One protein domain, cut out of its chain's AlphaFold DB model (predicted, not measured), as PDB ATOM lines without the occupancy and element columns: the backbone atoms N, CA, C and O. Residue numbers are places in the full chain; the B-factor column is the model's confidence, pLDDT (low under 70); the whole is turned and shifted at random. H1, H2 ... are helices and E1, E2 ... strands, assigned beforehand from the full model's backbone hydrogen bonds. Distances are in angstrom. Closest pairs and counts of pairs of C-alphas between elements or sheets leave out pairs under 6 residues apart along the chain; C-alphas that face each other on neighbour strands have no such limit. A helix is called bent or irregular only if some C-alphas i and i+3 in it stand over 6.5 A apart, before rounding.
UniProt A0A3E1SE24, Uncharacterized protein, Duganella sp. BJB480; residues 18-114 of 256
ATOM      1  N   GLU A  18     166.200 125.709  57.512       71.44
ATOM      2  CA  GLU A  18     165.653 126.696  56.591       71.44
ATOM      3  C   GLU A  18     166.377 128.032  56.830       71.44
ATOM      4  O   GLU A  18     166.469 128.488  57.974       71.44
ATOM      5  N   ALA A  19     166.958 128.614  55.773       79.44
ATOM      6  CA  ALA A  19     167.720 129.857  55.871       79.44
ATOM      7  C   ALA A  19     166.837 130.992  56.407       79.44
ATOM      8  O   ALA A  19     165.650 131.088  56.080       79.44
ATOM      9  N   SER A  20     167.412 131.869  57.227       90.88
ATOM     10  CA  SER A  20     166.691 133.045  57.722       90.88
ATOM     11  C   SER A  20     166.412 134.040  56.590       90.88
ATOM     12  O   SER A  20     167.158 134.113  55.612       90.88
ATOM     13  N   VAL A  21     165.377 134.878  56.737       93.12
ATOM     14  CA  VAL A  21     165.063 135.907  55.722       93.12
ATOM     15  C   VAL A  21     166.247 136.843  55.457       93.12
ATOM     16  O   VAL A  21     166.501 137.212  54.316       93.12
ATOM     17  N   GLU A  22     167.003 137.206  56.490       93.38
ATOM     18  CA  GLU A  22     168.152 138.108  56.345       93.38
ATOM     19  C   GLU A  22     169.319 137.460  55.579       93.38
ATOM     20  O   GLU A  22     170.056 138.147  54.871       93.38
ATOM     21  N   GLU A  23     169.489 136.138  55.679       93.38
ATOM     22  CA  GLU A  23     170.437 135.396  54.839       93.38
ATOM     23  C   GLU A  23     169.958 135.352  53.389       93.38
ATOM     24  O   GLU A  23     170.734 135.678  52.497       93.38
ATOM     25  N   MET A  24     168.669 135.080  53.154       94.44
ATOM     26  CA  MET A  24     168.094 135.099  51.804       94.44
ATOM     27  C   MET A  24     168.282 136.455  51.111       94.44
ATOM     28  O   MET A  24     168.632 136.504  49.936       94.44
ATOM     29  N   VAL A  25     168.086 137.562  51.834       95.00
ATOM     30  CA  VAL A  25     168.290 138.921  51.300       95.00
ATOM     31  C   VAL A  25     169.757 139.174  50.960       95.00
ATOM     32  O   VAL A  25     170.053 139.789  49.937       95.00
ATOM     33  N   ARG A  26     170.690 138.692  51.787       94.38
ATOM     34  CA  ARG A  26     172.127 138.810  51.511       94.38
ATOM     35  C   ARG A  26     172.531 138.000  50.280       94.38
ATOM     36  O   ARG A  26     173.274 138.502  49.440       94.38
ATOM     37  N   ASP A  27     172.014 136.783  50.167       95.19
ATOM     38  CA  ASP A  27     172.323 135.852  49.079       95.19
ATOM     39  C   ASP A  27     171.670 136.257  47.749       95.19
ATOM     40  O   ASP A  27     172.100 135.804  46.687       95.19
ATOM     41  N   ALA A  28     170.659 137.128  47.795       96.19
ATOM     42  CA  ALA A  28     169.995 137.694  46.627       96.19
ATOM     43  C   ALA A  28     170.820 138.760  45.888       96.19
ATOM     44  O   ALA A  28     170.439 139.179  44.794       96.19
ATOM     45  N   ALA A  29     171.942 139.220  46.450       93.38
ATOM     46  CA  ALA A  29     172.742 140.284  45.856       93.38
ATOM     47  C   ALA A  29     173.195 139.940  44.423       93.38
ATOM     48  O   ALA A  29     174.015 139.051  44.206       93.38
ATOM     49  N   GLY A  30     172.673 140.685  43.443       93.38
ATOM     50  CA  GLY A  30     172.981 140.496  42.022       93.38
ATOM     51  C   GLY A  30     172.246 139.328  41.354       93.38
ATOM     52  O   GLY A  30     172.439 139.102  40.163       93.38
ATOM     53  N   ASP A  31     171.377 138.622  42.073       97.75
ATOM     54  CA  ASP A  31     170.677 137.430  41.600       97.75
ATOM     55  C   ASP A  31     169.160 137.705  41.544       97.75
ATOM     56  O   ASP A  31     168.532 137.904  42.592       97.75
ATOM     57  N   PRO A  32     168.562 137.811  40.343       97.25
ATOM     58  CA  PRO A  32     167.176 138.249  40.206       97.25
ATOM     59  C   PRO A  32     166.163 137.204  40.689       97.25
ATOM     60  O   PRO A  32     165.183 137.578  41.339       97.25
ATOM     61  N   GLU A  33     166.438 135.913  40.486       97.25
ATOM     62  CA  GLU A  33     165.613 134.804  40.980       97.25
ATOM     63  C   GLU A  33     165.576 134.819  42.511       97.25
ATOM     64  O   GLU A  33     164.507 134.835  43.130       97.25
ATOM     65  N   LYS A  34     166.751 134.907  43.144       97.56
ATOM     66  CA  LYS A  34     166.835 134.999  44.607       97.56
ATOM     67  C   LYS A  34     166.253 136.299  45.143       97.56
ATOM     68  O   LYS A  34     165.678 136.289  46.229       97.56
ATOM     69  N   SER A  35     166.354 137.402  44.403       97.94
ATOM     70  CA  SER A  35     165.724 138.672  44.782       97.94
ATOM     71  C   SER A  35     164.203 138.546  44.825       97.94
ATOM     72  O   SER A  35     163.584 138.947  45.815       97.94
ATOM     73  N   LEU A  36     163.596 137.915  43.814       97.50
ATOM     74  CA  LEU A  36     162.162 137.627  43.818       97.50
ATOM     75  C   LEU A  36     161.783 136.652  44.945       97.50
ATOM     76  O   LEU A  36     160.792 136.875  45.643       97.50
ATOM     77  N   ALA A  37     162.577 135.602  45.170       96.50
ATOM     78  CA  ALA A  37     162.340 134.638  46.243       96.50
ATOM     79  C   ALA A  37     162.407 135.284  47.639       96.50
ATOM     80  O   ALA A  37     161.523 135.060  48.471       96.50
ATOM     81  N   ALA A  38     163.409 136.133  47.886       96.62
ATOM     82  CA  ALA A  38     163.550 136.889  49.126       96.62
ATOM     83  C   ALA A  38     162.381 137.866  49.320       96.62
ATOM     84  O   ALA A  38     161.788 137.896  50.399       96.62
ATOM     85  N   PHE A  39     161.984 138.605  48.277       96.88
ATOM     86  CA  PHE A  39     160.797 139.462  48.320       96.88
ATOM     87  C   PHE A  39     159.533 138.672  48.701       96.88
ATOM     88  O   PHE A  39     158.810 139.070  49.617       96.88
ATOM     89  N   ASN A  40     159.282 137.534  48.045       95.38
ATOM     90  CA  ASN A  40     158.111 136.700  48.317       95.38
ATOM     91  C   ASN A  40     158.108 136.173  49.754       95.38
ATOM     92  O   ASN A  40     157.069 136.220  50.413       95.38
ATOM     93  N   LYS A  41     159.266 135.747  50.270       95.19
ATOM     94  CA  LYS A  41     159.385 135.289  51.658       95.19
ATOM     95  C   LYS A  41     159.143 136.420  52.663       95.19
ATOM     96  O   LYS A  41     158.461 136.206  53.661       95.19
ATOM     97  N   ILE A  42     159.639 137.634  52.399       95.31
ATOM     98  CA  ILE A  42     159.351 138.807  53.244       95.31
ATOM     99  C   ILE A  42     157.844 139.088  53.272       95.31
ATOM    100  O   ILE A  42     157.288 139.368  54.333       95.31
ATOM    101  N   GLU A  43     157.171 139.017  52.126       94.12
ATOM    102  CA  GLU A  43     155.726 139.242  52.042       94.12
ATOM    103  C   GLU A  43     154.929 138.157  52.772       94.12
ATOM    104  O   GLU A  43     154.005 138.488  53.510       94.12
ATOM    105  N   GLU A  44     155.338 136.894  52.662       92.88
ATOM    106  CA  GLU A  44     154.760 135.781  53.422       92.88
ATOM    107  C   GLU A  44     154.889 136.006  54.940       92.88
ATOM    108  O   GLU A  44     153.912 135.872  55.681       92.88
ATOM    109  N   CYS A  45     156.064 136.448  55.405       94.12
ATOM    110  CA  CYS A  45     156.271 136.831  56.802       94.12
ATOM    111  C   CYS A  45     155.342 137.970  57.237       94.12
ATOM    112  O   CYS A  45     154.786 137.923  58.333       94.12
ATOM    113  N   ARG A  46     155.142 138.988  56.390       92.50
ATOM    114  CA  ARG A  46     154.247 140.116  56.696       92.50
ATOM    115  C   ARG A  46     152.786 139.680  56.772       92.50
ATOM    116  O   ARG A  46     152.079 140.126  57.672       92.50
ATOM    117  N   THR A  47     152.336 138.807  55.873       90.75
ATOM    118  CA  THR A  47     150.988 138.228  55.934       90.75
ATOM    119  C   THR A  47     150.801 137.443  57.228       90.75
ATOM    120  O   THR A  47     149.842 137.689  57.952       90.75
ATOM    121  N   LEU A  48     151.762 136.593  57.603       91.75
ATOM    122  CA  LEU A  48     151.712 135.875  58.876       91.75
ATOM    123  C   LEU A  48     151.681 136.821  60.091       91.75
ATOM    124  O   LEU A  48     150.964 136.572  61.062       91.75
ATOM    125  N   GLU A  49     152.468 137.899  60.068       89.38
ATOM    126  CA  GLU A  49     152.497 138.902  61.137       89.38
ATOM    127  C   GLU A  49     151.150 139.617  61.292       89.38
ATOM    128  O   GLU A  49     150.719 139.832  62.430       89.38
ATOM    129  N   ASN A  50     150.485 139.952  60.188       88.19
ATOM    130  CA  ASN A  50     149.228 140.698  60.192       88.19
ATOM    131  C   ASN A  50     148.019 139.801  60.475       88.19
ATOM    132  O   ASN A  50     147.227 140.099  61.369       88.19
ATOM    133  N   ASP A  51     147.921 138.683  59.762       87.56
ATOM    134  CA  ASP A  51     146.696 137.885  59.688       87.56
ATOM    135  C   ASP A  51     146.732 136.684  60.640       87.56
ATOM    136  O   ASP A  51     145.702 136.080  60.926       87.56
ATOM    137  N   LYS A  52     147.921 136.338  61.160       84.69
ATOM    138  CA  LYS A  52     148.195 135.167  62.020       84.69
ATOM    139  C   LYS A  52     147.877 133.810  61.387       84.69
ATOM    140  O   LYS A  52     148.093 132.780  62.022       84.69
ATOM    141  N   GLU A  53     147.438 133.813  60.138       84.50
ATOM    142  CA  GLU A  53     147.076 132.662  59.330       84.50
ATOM    143  C   GLU A  53     147.679 132.829  57.934       84.50
ATOM    144  O   GLU A  53     147.942 133.942  57.481       84.50
ATOM    145  N   LEU A  54     147.887 131.711  57.246       85.50
ATOM    146  CA  LEU A  54     148.313 131.685  55.852       85.50
ATOM    147  C   LEU A  54     147.495 130.649  55.104       85.50
ATOM    148  O   LEU A  54     147.179 129.597  55.657       85.50
ATOM    149  N   VAL A  55     147.172 130.950  53.851       82.38
ATOM    150  CA  VAL A  55     146.666 129.955  52.907       82.38
ATOM    151  C   VAL A  55     147.879 129.317  52.245       82.38
ATOM    152  O   VAL A  55     148.641 130.018  51.583       82.38
ATOM    153  N   ASP A  56     148.080 128.019  52.454       81.81
ATOM    154  CA  ASP A  56     149.216 127.275  51.894       81.81
ATOM    155  C   ASP A  56     148.866 126.589  50.570       81.81
ATOM    156  O   ASP A  56     149.729 126.412  49.711       81.81
ATOM    157  N   ASN A  57     147.593 126.238  50.385       79.31
ATOM    158  CA  ASN A  57     147.101 125.598  49.179       79.31
ATOM    159  C   ASN A  57     145.672 126.048  48.834       79.31
ATOM    160  O   ASN A  57     144.882 126.448  49.688       79.31
ATOM    161  N   THR A  58     145.316 125.975  47.554       83.88
ATOM    162  CA  THR A  58     143.950 126.188  47.068       83.88
ATOM    163  C   THR A  58     143.580 125.086  46.089       83.88
ATOM    164  O   THR A  58     144.204 124.947  45.040       83.88
ATOM    165  N   ASP A  59     142.520 124.346  46.399       82.50
ATOM    166  CA  ASP A  59     142.005 123.307  45.516       82.50
ATOM    167  C   ASP A  59     140.916 123.861  44.595       82.50
ATOM    168  O   ASP A  59     140.024 124.605  45.015       82.50
ATOM    169  N   LEU A  60     140.953 123.435  43.332       84.44
ATOM    170  CA  LEU A  60     139.892 123.684  42.365       84.44
ATOM    171  C   LEU A  60     138.887 122.530  42.394       84.44
ATOM    172  O   LEU A  60     139.160 121.436  41.898       84.44
ATOM    173  N   LYS A  61     137.693 122.776  42.926       82.31
ATOM    174  CA  LYS A  61     136.585 121.824  42.888       82.31
ATOM    175  C   LYS A  61     135.634 122.187  41.753       82.31
ATOM    176  O   LYS A  61     134.954 123.210  41.802       82.31
ATOM    177  N   ILE A  62     135.570 121.329  40.739       83.88
ATOM    178  CA  ILE A  62     134.633 121.468  39.619       83.88
ATOM    179  C   ILE A  62     133.462 120.511  39.847       83.88
ATOM    180  O   ILE A  62     133.640 119.293  39.830       83.88
ATOM    181  N   THR A  63     132.260 121.044  40.056       83.19
ATOM    182  CA  THR A  63     131.016 120.268  40.165       83.19
ATOM    183  C   THR A  63     130.136 120.511  38.945       83.19
ATOM    184  O   THR A  63     130.039 121.624  38.431       83.19
ATOM    185  N   ARG A  64     129.492 119.456  38.436       76.81
ATOM    186  CA  ARG A  64     128.525 119.559  37.338       76.81
ATOM    187  C   ARG A  64     127.138 119.260  37.889       76.81
ATOM    188  O   ARG A  64     126.844 118.112  38.201       76.81
ATOM    189  N   GLU A  65     126.296 120.280  37.980       78.56
ATOM    190  CA  GLU A  65     124.909 120.160  38.435       78.56
ATOM    191  C   GLU A  65     123.967 120.757  37.386       78.56
ATOM    192  O   GLU A  65     124.230 121.825  36.834       78.56
ATOM    193  N   ASN A  66     122.874 120.050  37.078       65.38
ATOM    194  CA  ASN A  66     121.814 120.493  36.160       65.38
ATOM    195  C   ASN A  66     122.306 121.006  34.789       65.38
ATOM    196  O   ASN A  66     121.740 121.932  34.219       65.38
ATOM    197  N   GLY A  67     123.380 120.415  34.255       72.56
ATOM    198  CA  GLY A  67     123.965 120.812  32.969       72.56
ATOM    199  C   GLY A  67     124.883 122.041  33.021       72.56
ATOM    200  O   GLY A  67     125.547 122.321  32.025       72.56
ATOM    201  N   GLY A  68     124.992 122.722  34.167       60.19
ATOM    202  CA  GLY A  68     125.952 123.798  34.411       60.19
ATOM    203  C   GLY A  68     127.249 123.292  35.050       60.19
ATOM    204  O   GLY A  68     127.255 122.303  35.784       60.19
ATOM    205  N   MET A  69     128.362 123.971  34.765       76.38
ATOM    206  CA  MET A  69     129.638 123.774  35.457       76.38
ATOM    207  C   MET A  69     129.743 124.803  36.586       76.38
ATOM    208  O   MET A  69     129.686 126.002  36.328       76.38
ATOM    209  N   GLN A  70     129.894 124.341  37.821       79.69
ATOM    210  CA  GLN A  70     130.263 125.166  38.964       79.69
ATOM    211  C   GLN A  70     131.742 124.961  39.271       79.69
ATOM    212  O   GLN A  70     132.237 123.835  39.310       79.69
ATOM    213  N   ILE A  71     132.443 126.069  39.481       82.06
ATOM    214  CA  ILE A  71     133.855 126.094  39.840       82.06
ATOM    215  C   ILE A  71     133.951 126.724  41.227       82.06
ATOM    216  O   ILE A  71     133.559 127.876  41.411       82.06
ATOM    217  N   GLN A  72     134.447 125.967  42.202       83.75
ATOM    218  CA  GLN A  72     134.681 126.424  43.566       83.75
ATOM    219  C   GLN A  72     136.172 126.339  43.888       83.75
ATOM    220  O   GLN A  72     136.792 125.296  43.703       83.75
ATOM    221  N   PHE A  73     136.731 127.425  44.416       82.38
ATOM    222  CA  PHE A  73     138.073 127.440  44.989       82.38
ATOM    223  C   PHE A  73     137.969 127.176  46.492       82.38
ATOM    224  O   PHE A  73     137.217 127.860  47.190       82.38
ATOM    225  N   VAL A  74     138.689 126.173  46.988       85.44
ATOM    226  CA  VAL A  74     138.739 125.821  48.411       85.44
ATOM    227  C   VAL A  74     140.132 126.144  48.930       85.44
ATOM    228  O   VAL A  74     141.087 125.455  48.590       85.44
ATOM    229  N   ALA A  75     140.246 127.204  49.727       84.50
ATOM    230  CA  ALA A  75     141.498 127.585  50.369       84.50
ATOM    231  C   ALA A  75     141.741 126.736  51.626       84.50
ATOM    232  O   ALA A  75     140.863 126.633  52.489       84.50
ATOM    233  N   HIS A  76     142.940 126.176  51.739       84.69
ATOM    234  CA  HIS A  76     143.415 125.453  52.914       84.69
ATOM    235  C   HIS A  76     144.361 126.341  53.704       84.69
ATOM    236  O   HIS A  76     145.190 127.047  53.135       84.69
ATOM    237  N   LYS A  77     144.186 126.352  55.026       88.75
ATOM    238  CA  LYS A  77     145.070 127.095  55.920       88.75
ATOM    239  C   LYS A  77     146.275 126.232  56.268       88.75
ATOM    240  O   LYS A  77     146.103 125.052  56.574       88.75
ATOM    241  N   ALA A  78     147.440 126.866  56.326       88.69
ATOM    242  CA  ALA A  78     148.667 126.264  56.815       88.69
ATOM    243  C   ALA A  78     148.464 125.669  58.216       88.69
ATOM    244  O   ALA A  78     147.871 126.299  59.100       88.69
ATOM    245  N   ASP A  79     148.985 124.462  58.427       90.69
ATOM    246  CA  ASP A  79     148.957 123.828  59.740       90.69
ATOM    247  C   ASP A  79     149.910 124.516  60.737       90.69
ATOM    248  O   ASP A  79     150.840 125.243  60.378       90.69
ATOM    249  N   GLU A  80     149.702 124.279  62.034       90.75
ATOM    250  CA  GLU A  80     150.500 124.928  63.084       90.75
ATOM    251  C   GLU A  80     151.997 124.584  62.985       90.75
ATOM    252  O   GLU A  80     152.844 125.394  63.359       90.75
ATOM    253  N   LYS A  81     152.354 123.414  62.440       91.31
ATOM    254  CA  LYS A  81     153.757 123.031  62.233       91.31
ATOM    255  C   LYS A  81     154.414 123.921  61.172       91.31
ATOM    256  O   LYS A  81     155.532 124.393  61.386       91.31
ATOM    257  N   THR A  82     153.713 124.170  60.073       88.81
ATOM    258  CA  THR A  82     154.129 125.048  58.975       88.81
ATOM    259  C   THR A  82     154.241 126.487  59.462       88.81
ATOM    260  O   THR A  82     155.276 127.128  59.271       88.81
ATOM    261  N   LEU A  83     153.244 126.964  60.214       90.50
ATOM    262  CA  LEU A  83     153.287 128.291  60.828       90.50
ATOM    263  C   LEU A  83     154.476 128.434  61.789       90.50
ATOM    264  O   LEU A  83     155.144 129.465  61.791       90.50
ATOM    265  N   GLN A  84     154.794 127.413  62.591       90.56
ATOM    266  CA  GLN A  84     155.957 127.447  63.482       90.56
ATOM    267  C   GLN A  84     157.295 127.464  62.745       90.56
ATOM    268  O   GLN A  84     158.208 128.147  63.208       90.56
ATOM    269  N   ALA A  85     157.432 126.721  61.645       89.19
ATOM    270  CA  ALA A  85     158.632 126.769  60.812       89.19
ATOM    271  C   ALA A  85     158.818 128.178  60.235       89.19
ATOM    272  O   ALA A  85     159.859 128.802  60.447       89.19
ATOM    273  N   LEU A  86     157.753 128.742  59.663       89.88
ATOM    274  CA  LEU A  86     157.790 130.082  59.101       89.88
ATOM    275  C   LEU A  86     158.087 131.155  60.160       89.88
ATOM    276  O   LEU A  86     158.918 132.025  59.924       89.88
ATOM    277  N   ARG A  87     157.513 131.067  61.370       91.81
ATOM    278  CA  ARG A  87     157.853 131.982  62.481       91.81
ATOM    279  C   ARG A  87     159.353 131.991  62.791       91.81
ATOM    280  O   ARG A  87     159.872 133.044  63.150       91.81
ATOM    281  N   ARG A  88     160.056 130.856  62.656       91.31
ATOM    282  CA  ARG A  88     161.517 130.793  62.862       91.31
ATOM    283  C   ARG A  88     162.268 131.488  61.734       91.31
ATOM    284  O   ARG A  88     163.159 132.279  62.022       91.31
ATOM    285  N   VAL A  89     161.871 131.252  60.484       91.00
ATOM    286  CA  VAL A  89     162.446 131.926  59.306       91.00
ATOM    287  C   VAL A  89     162.259 133.447  59.402       91.00
ATOM    288  O   VAL A  89     163.201 134.208  59.175       91.00
ATOM    289  N   CYS A  90     161.074 133.892  59.831       92.94
ATOM    290  CA  CYS A  90     160.711 135.303  59.962       92.94
ATOM    291  C   CYS A  90     161.281 135.996  61.213       92.94
ATOM    292  O   CYS A  90     161.239 137.224  61.287       92.94
ATOM    293  N   ALA A  91     161.820 135.261  62.194       88.56
ATOM    294  CA  ALA A  91     162.234 135.817  63.489       88.56
ATOM    295  C   ALA A  91     163.323 136.903  63.383       88.56
ATOM    296  O   ALA A  91     163.442 137.744  64.272       88.56
ATOM    297  N   GLY A  92     164.107 136.892  62.300       83.75
ATOM    298  CA  GLY A  92     165.161 137.872  62.029       83.75
ATOM    299  C   GLY A  92     164.720 139.099  61.226       83.75
ATOM    300  O   GLY A  92     165.543 139.983  61.018       83.75
ATOM    301  N   LEU A  93     163.463 139.169  60.767       91.94
ATOM    302  CA  LEU A  93     163.022 140.196  59.824       91.94
ATOM    303  C   LEU A  93     163.124 141.598  60.440       91.94
ATOM    304  O   LEU A  93     162.365 141.959  61.349       91.94
ATOM    305  N   THR A  94     164.028 142.427  59.916       91.12
ATOM    306  CA  THR A  94     164.242 143.788  60.429       91.12
ATOM    307  C   THR A  94     163.279 144.813  59.824       91.12
ATOM    308  O   THR A  94     162.660 144.604  58.776       91.12
ATOM    309  N   GLY A  95     163.115 145.964  60.486       89.75
ATOM    310  CA  GLY A  95     162.339 147.081  59.929       89.75
ATOM    311  C   GLY A  95     162.936 147.609  58.620       89.75
ATOM    312  O   GLY A  95     162.195 147.964  57.706       89.75
ATOM    313  N   ARG A  96     164.270 147.589  58.497       90.75
ATOM    314  CA  ARG A  96     164.978 147.997  57.280       90.75
ATOM    315  C   ARG A  96     164.677 147.053  56.116       90.75
ATOM    316  O   ARG A  96     164.274 147.528  55.063       90.75
ATOM    317  N   THR A  97     164.765 145.744  56.338       93.25
ATOM    318  CA  THR A  97     164.446 144.717  55.334       93.25
ATOM    319  C   THR A  97     162.997 144.814  54.862       93.25
ATOM    320  O   THR A  97     162.719 144.701  53.670       93.25
ATOM    321  N   ARG A  98     162.058 145.125  55.771       92.19
ATOM    322  CA  ARG A  98     160.668 145.412  55.383       92.19
ATOM    323  C   ARG A  98     160.584 146.614  54.442       92.19
ATOM    324  O   ARG A  98     159.868 146.526  53.453       92.19
ATOM    325  N   LEU A  99     161.276 147.715  54.723       88.81
ATOM    326  CA  LEU A  99     161.231 148.918  53.880       88.81
ATOM    327  C   LEU A  99     161.902 148.703  52.516       88.81
ATOM    328  O   LEU A  99     161.336 149.091  51.498       88.81
ATOM    329  N   ASP A 100     163.048 148.027  52.492       91.38
ATOM    330  CA  ASP A 100     163.862 147.860  51.283       91.38
ATOM    331  C   ASP A 100     163.369 146.732  50.364       91.38
ATOM    332  O   ASP A 100     163.836 146.621  49.234       91.38
ATOM    333  N   ARG A 101     162.401 145.908  50.790       95.06
ATOM    334  CA  ARG A 101     161.927 144.746  50.012       95.06
ATOM    335  C   ARG A 101     161.520 145.083  48.574       95.06
ATOM    336  O   ARG A 101     161.714 144.264  47.685       95.06
ATOM    337  N   PHE A 102     160.993 146.282  48.320       94.94
ATOM    338  CA  PHE A 102     160.632 146.680  46.957       94.94
ATOM    339  C   PHE A 102     161.827 146.878  46.039       94.94
ATOM    340  O   PHE A 102     161.672 146.685  44.842       94.94
ATOM    341  N   GLN A 103     163.015 147.155  46.574       95.25
ATOM    342  CA  GLN A 103     164.240 147.208  45.776       95.25
ATOM    343  C   GLN A 103     164.604 145.821  45.230       95.25
ATOM    344  O   GLN A 103     165.043 145.717  44.089       95.25
ATOM    345  N   LEU A 104     164.355 144.749  45.997       96.94
ATOM    346  CA  LEU A 104     164.525 143.369  45.522       96.94
ATOM    347  C   LEU A 104     163.562 143.064  44.371       96.94
ATOM    348  O   LEU A 104     163.961 142.491  43.358       96.94
ATOM    349  N   LEU A 105     162.298 143.478  44.513       97.69
ATOM    350  CA  LEU A 105     161.298 143.280  43.470       97.69
ATOM    351  C   LEU A 105     161.608 144.105  42.220       97.69
ATOM    352  O   LEU A 105     161.536 143.578  41.118       97.69
ATOM    353  N   GLU A 106     161.960 145.380  42.374       96.50
ATOM    354  CA  GLU A 106     162.326 146.254  41.259       96.50
ATOM    355  C   GLU A 106     163.546 145.721  40.511       96.50
ATOM    356  O   GLU A 106     163.510 145.663  39.284       96.50
ATOM    357  N   TYR A 107     164.567 145.241  41.226       97.31
ATOM    358  CA  TYR A 107     165.711 144.581  40.605       97.31
ATOM    359  C   TYR A 107     165.288 143.345  39.800       97.31
ATOM    360  O   TYR A 107     165.658 143.222  38.635       97.31
ATOM    361  N   ALA A 108     164.465 142.462  40.376       97.94
ATOM    362  CA  ALA A 108     163.960 141.282  39.676       97.94
ATOM    363  C   ALA A 108     163.135 141.651  38.426       97.94
ATOM    364  O   ALA A 108     163.273 141.015  37.383       97.94
ATOM    365  N   VAL A 109     162.327 142.715  38.493       97.62
ATOM    366  CA  VAL A 109     161.579 143.251  37.342       97.62
ATOM    367  C   VAL A 109     162.516 143.769  36.256       97.62
ATOM    368  O   VAL A 109     162.324 143.443  35.088       97.62
ATOM    369  N   ASP A 110     163.531 144.550  36.626       96.00
ATOM    370  CA  ASP A 110     164.477 145.143  35.675       96.00
ATOM    371  C   ASP A 110     165.387 144.085  35.022       96.00
ATOM    372  O   ASP A 110     165.894 144.298  33.922       96.00
ATOM    373  N   GLN A 111     165.569 142.931  35.670       96.06
ATOM    374  CA  GLN A 111     166.228 141.754  35.092       96.06
ATOM    375  C   GLN A 111     165.263 140.804  34.361       96.06
ATOM    376  O   GLN A 111     165.697 139.780  33.835       96.06
ATOM    377  N   HIS A 112     163.974 141.147  34.288       95.19
ATOM    378  CA  HIS A 112     162.919 140.334  33.682       95.19
ATOM    379  C   HIS A 112     162.807 138.912  34.262       95.19
ATOM    380  O   HIS A 112     162.596 137.945  33.523       95.19
ATOM    381  N   GLU A 113     162.946 138.787  35.582       96.75
ATOM    382  CA  GLU A 113     162.669 137.541  36.298       96.75
ATOM    383  C   GLU A 113     161.195 137.154  36.156       96.75
ATOM    384  O   GLU A 113     160.298 138.000  36.273       96.75
ATOM    385  N   ALA A 114     160.938 135.867  35.921       93.00
ATOM    386  CA  ALA A 114     159.606 135.392  35.583       93.00
ATOM    387  C   ALA A 114     158.612 135.677  36.721       93.00
ATOM    388  O   ALA A 114     158.808 135.290  37.872       93.00
TER     389      ALA A 114
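This is residues 18 to 114 of the 256 residues of an uncharacterized protein of Duganella sp. BJB480 (UniProt A0A3E1SE24). A small body of helices has one long two-stranded hairpin reaching away from it as an arm. H2 is the core of the body: H1 and H4 pack on it, H3 slants from it at a steep tilt, and the hairpin of E1 and E2 makes much of the length, its tip, residues 64 to 69, standing free. The printed part has 97 residues, in the order H1, H2, E1, E2, H3, H4; the sheet, E1 - E2, is antiparallel and the class is mixed, helices and strands. The whole is loose, with a radius of gyration of the C-alphas of 17.3 A, and elongated, spanning 55 by 34 by 21 A.

H1 is residues 21 to 27, 9.8 A long, from C-alpha 21 at (165.063, 135.907, 55.722). H2 is residues 32 to 51, 28.3 A. E1 is residues 55 to 65, 27.9 A, and E2 residues 68 to 77, 29.0 A. H3 is residues 80 to 90, 14.9 A. H4 is residues 95 to 110, 24.4 A, ending at C-alpha 110 at (164.477, 145.143, 35.675); it is irregular, C-alphas 99 and 102 being 7.3 A apart, with a kink of 29 degrees near residue 102.

H2 is the hub. Its residues 34 to 42 alone touch H1 in a helical hairpin, at a shallow tilt of 9 degrees, opposite ways, closest at the C-alphas of Met 24 and Ala 38, 5.6 A. H4 touches H2 at a steep tilt of 41 degrees, closest at the C-alphas of Pro 32 and Ala 108, 4.5 A. Residues 42 to 48 of H2 alone touch H3, closest at the C-alphas of Cys 45 and Cys 90, 5.7 A. In the hairpin of E1 and E2, N 61 and O 72 are within hydrogen-bond range at 2.8 A. Every O i to N i+4 pair is within range in H1, H2 and H3, and 9 of 12 in H4.

The C-alphas of Arg 26 and Asn 66 are the two farthest apart, 55.7 A. The printed part has no cut, and its five links between elements are tight. Mean pLDDT of the printed part is 89.6; residues 66 and 68 are under 70.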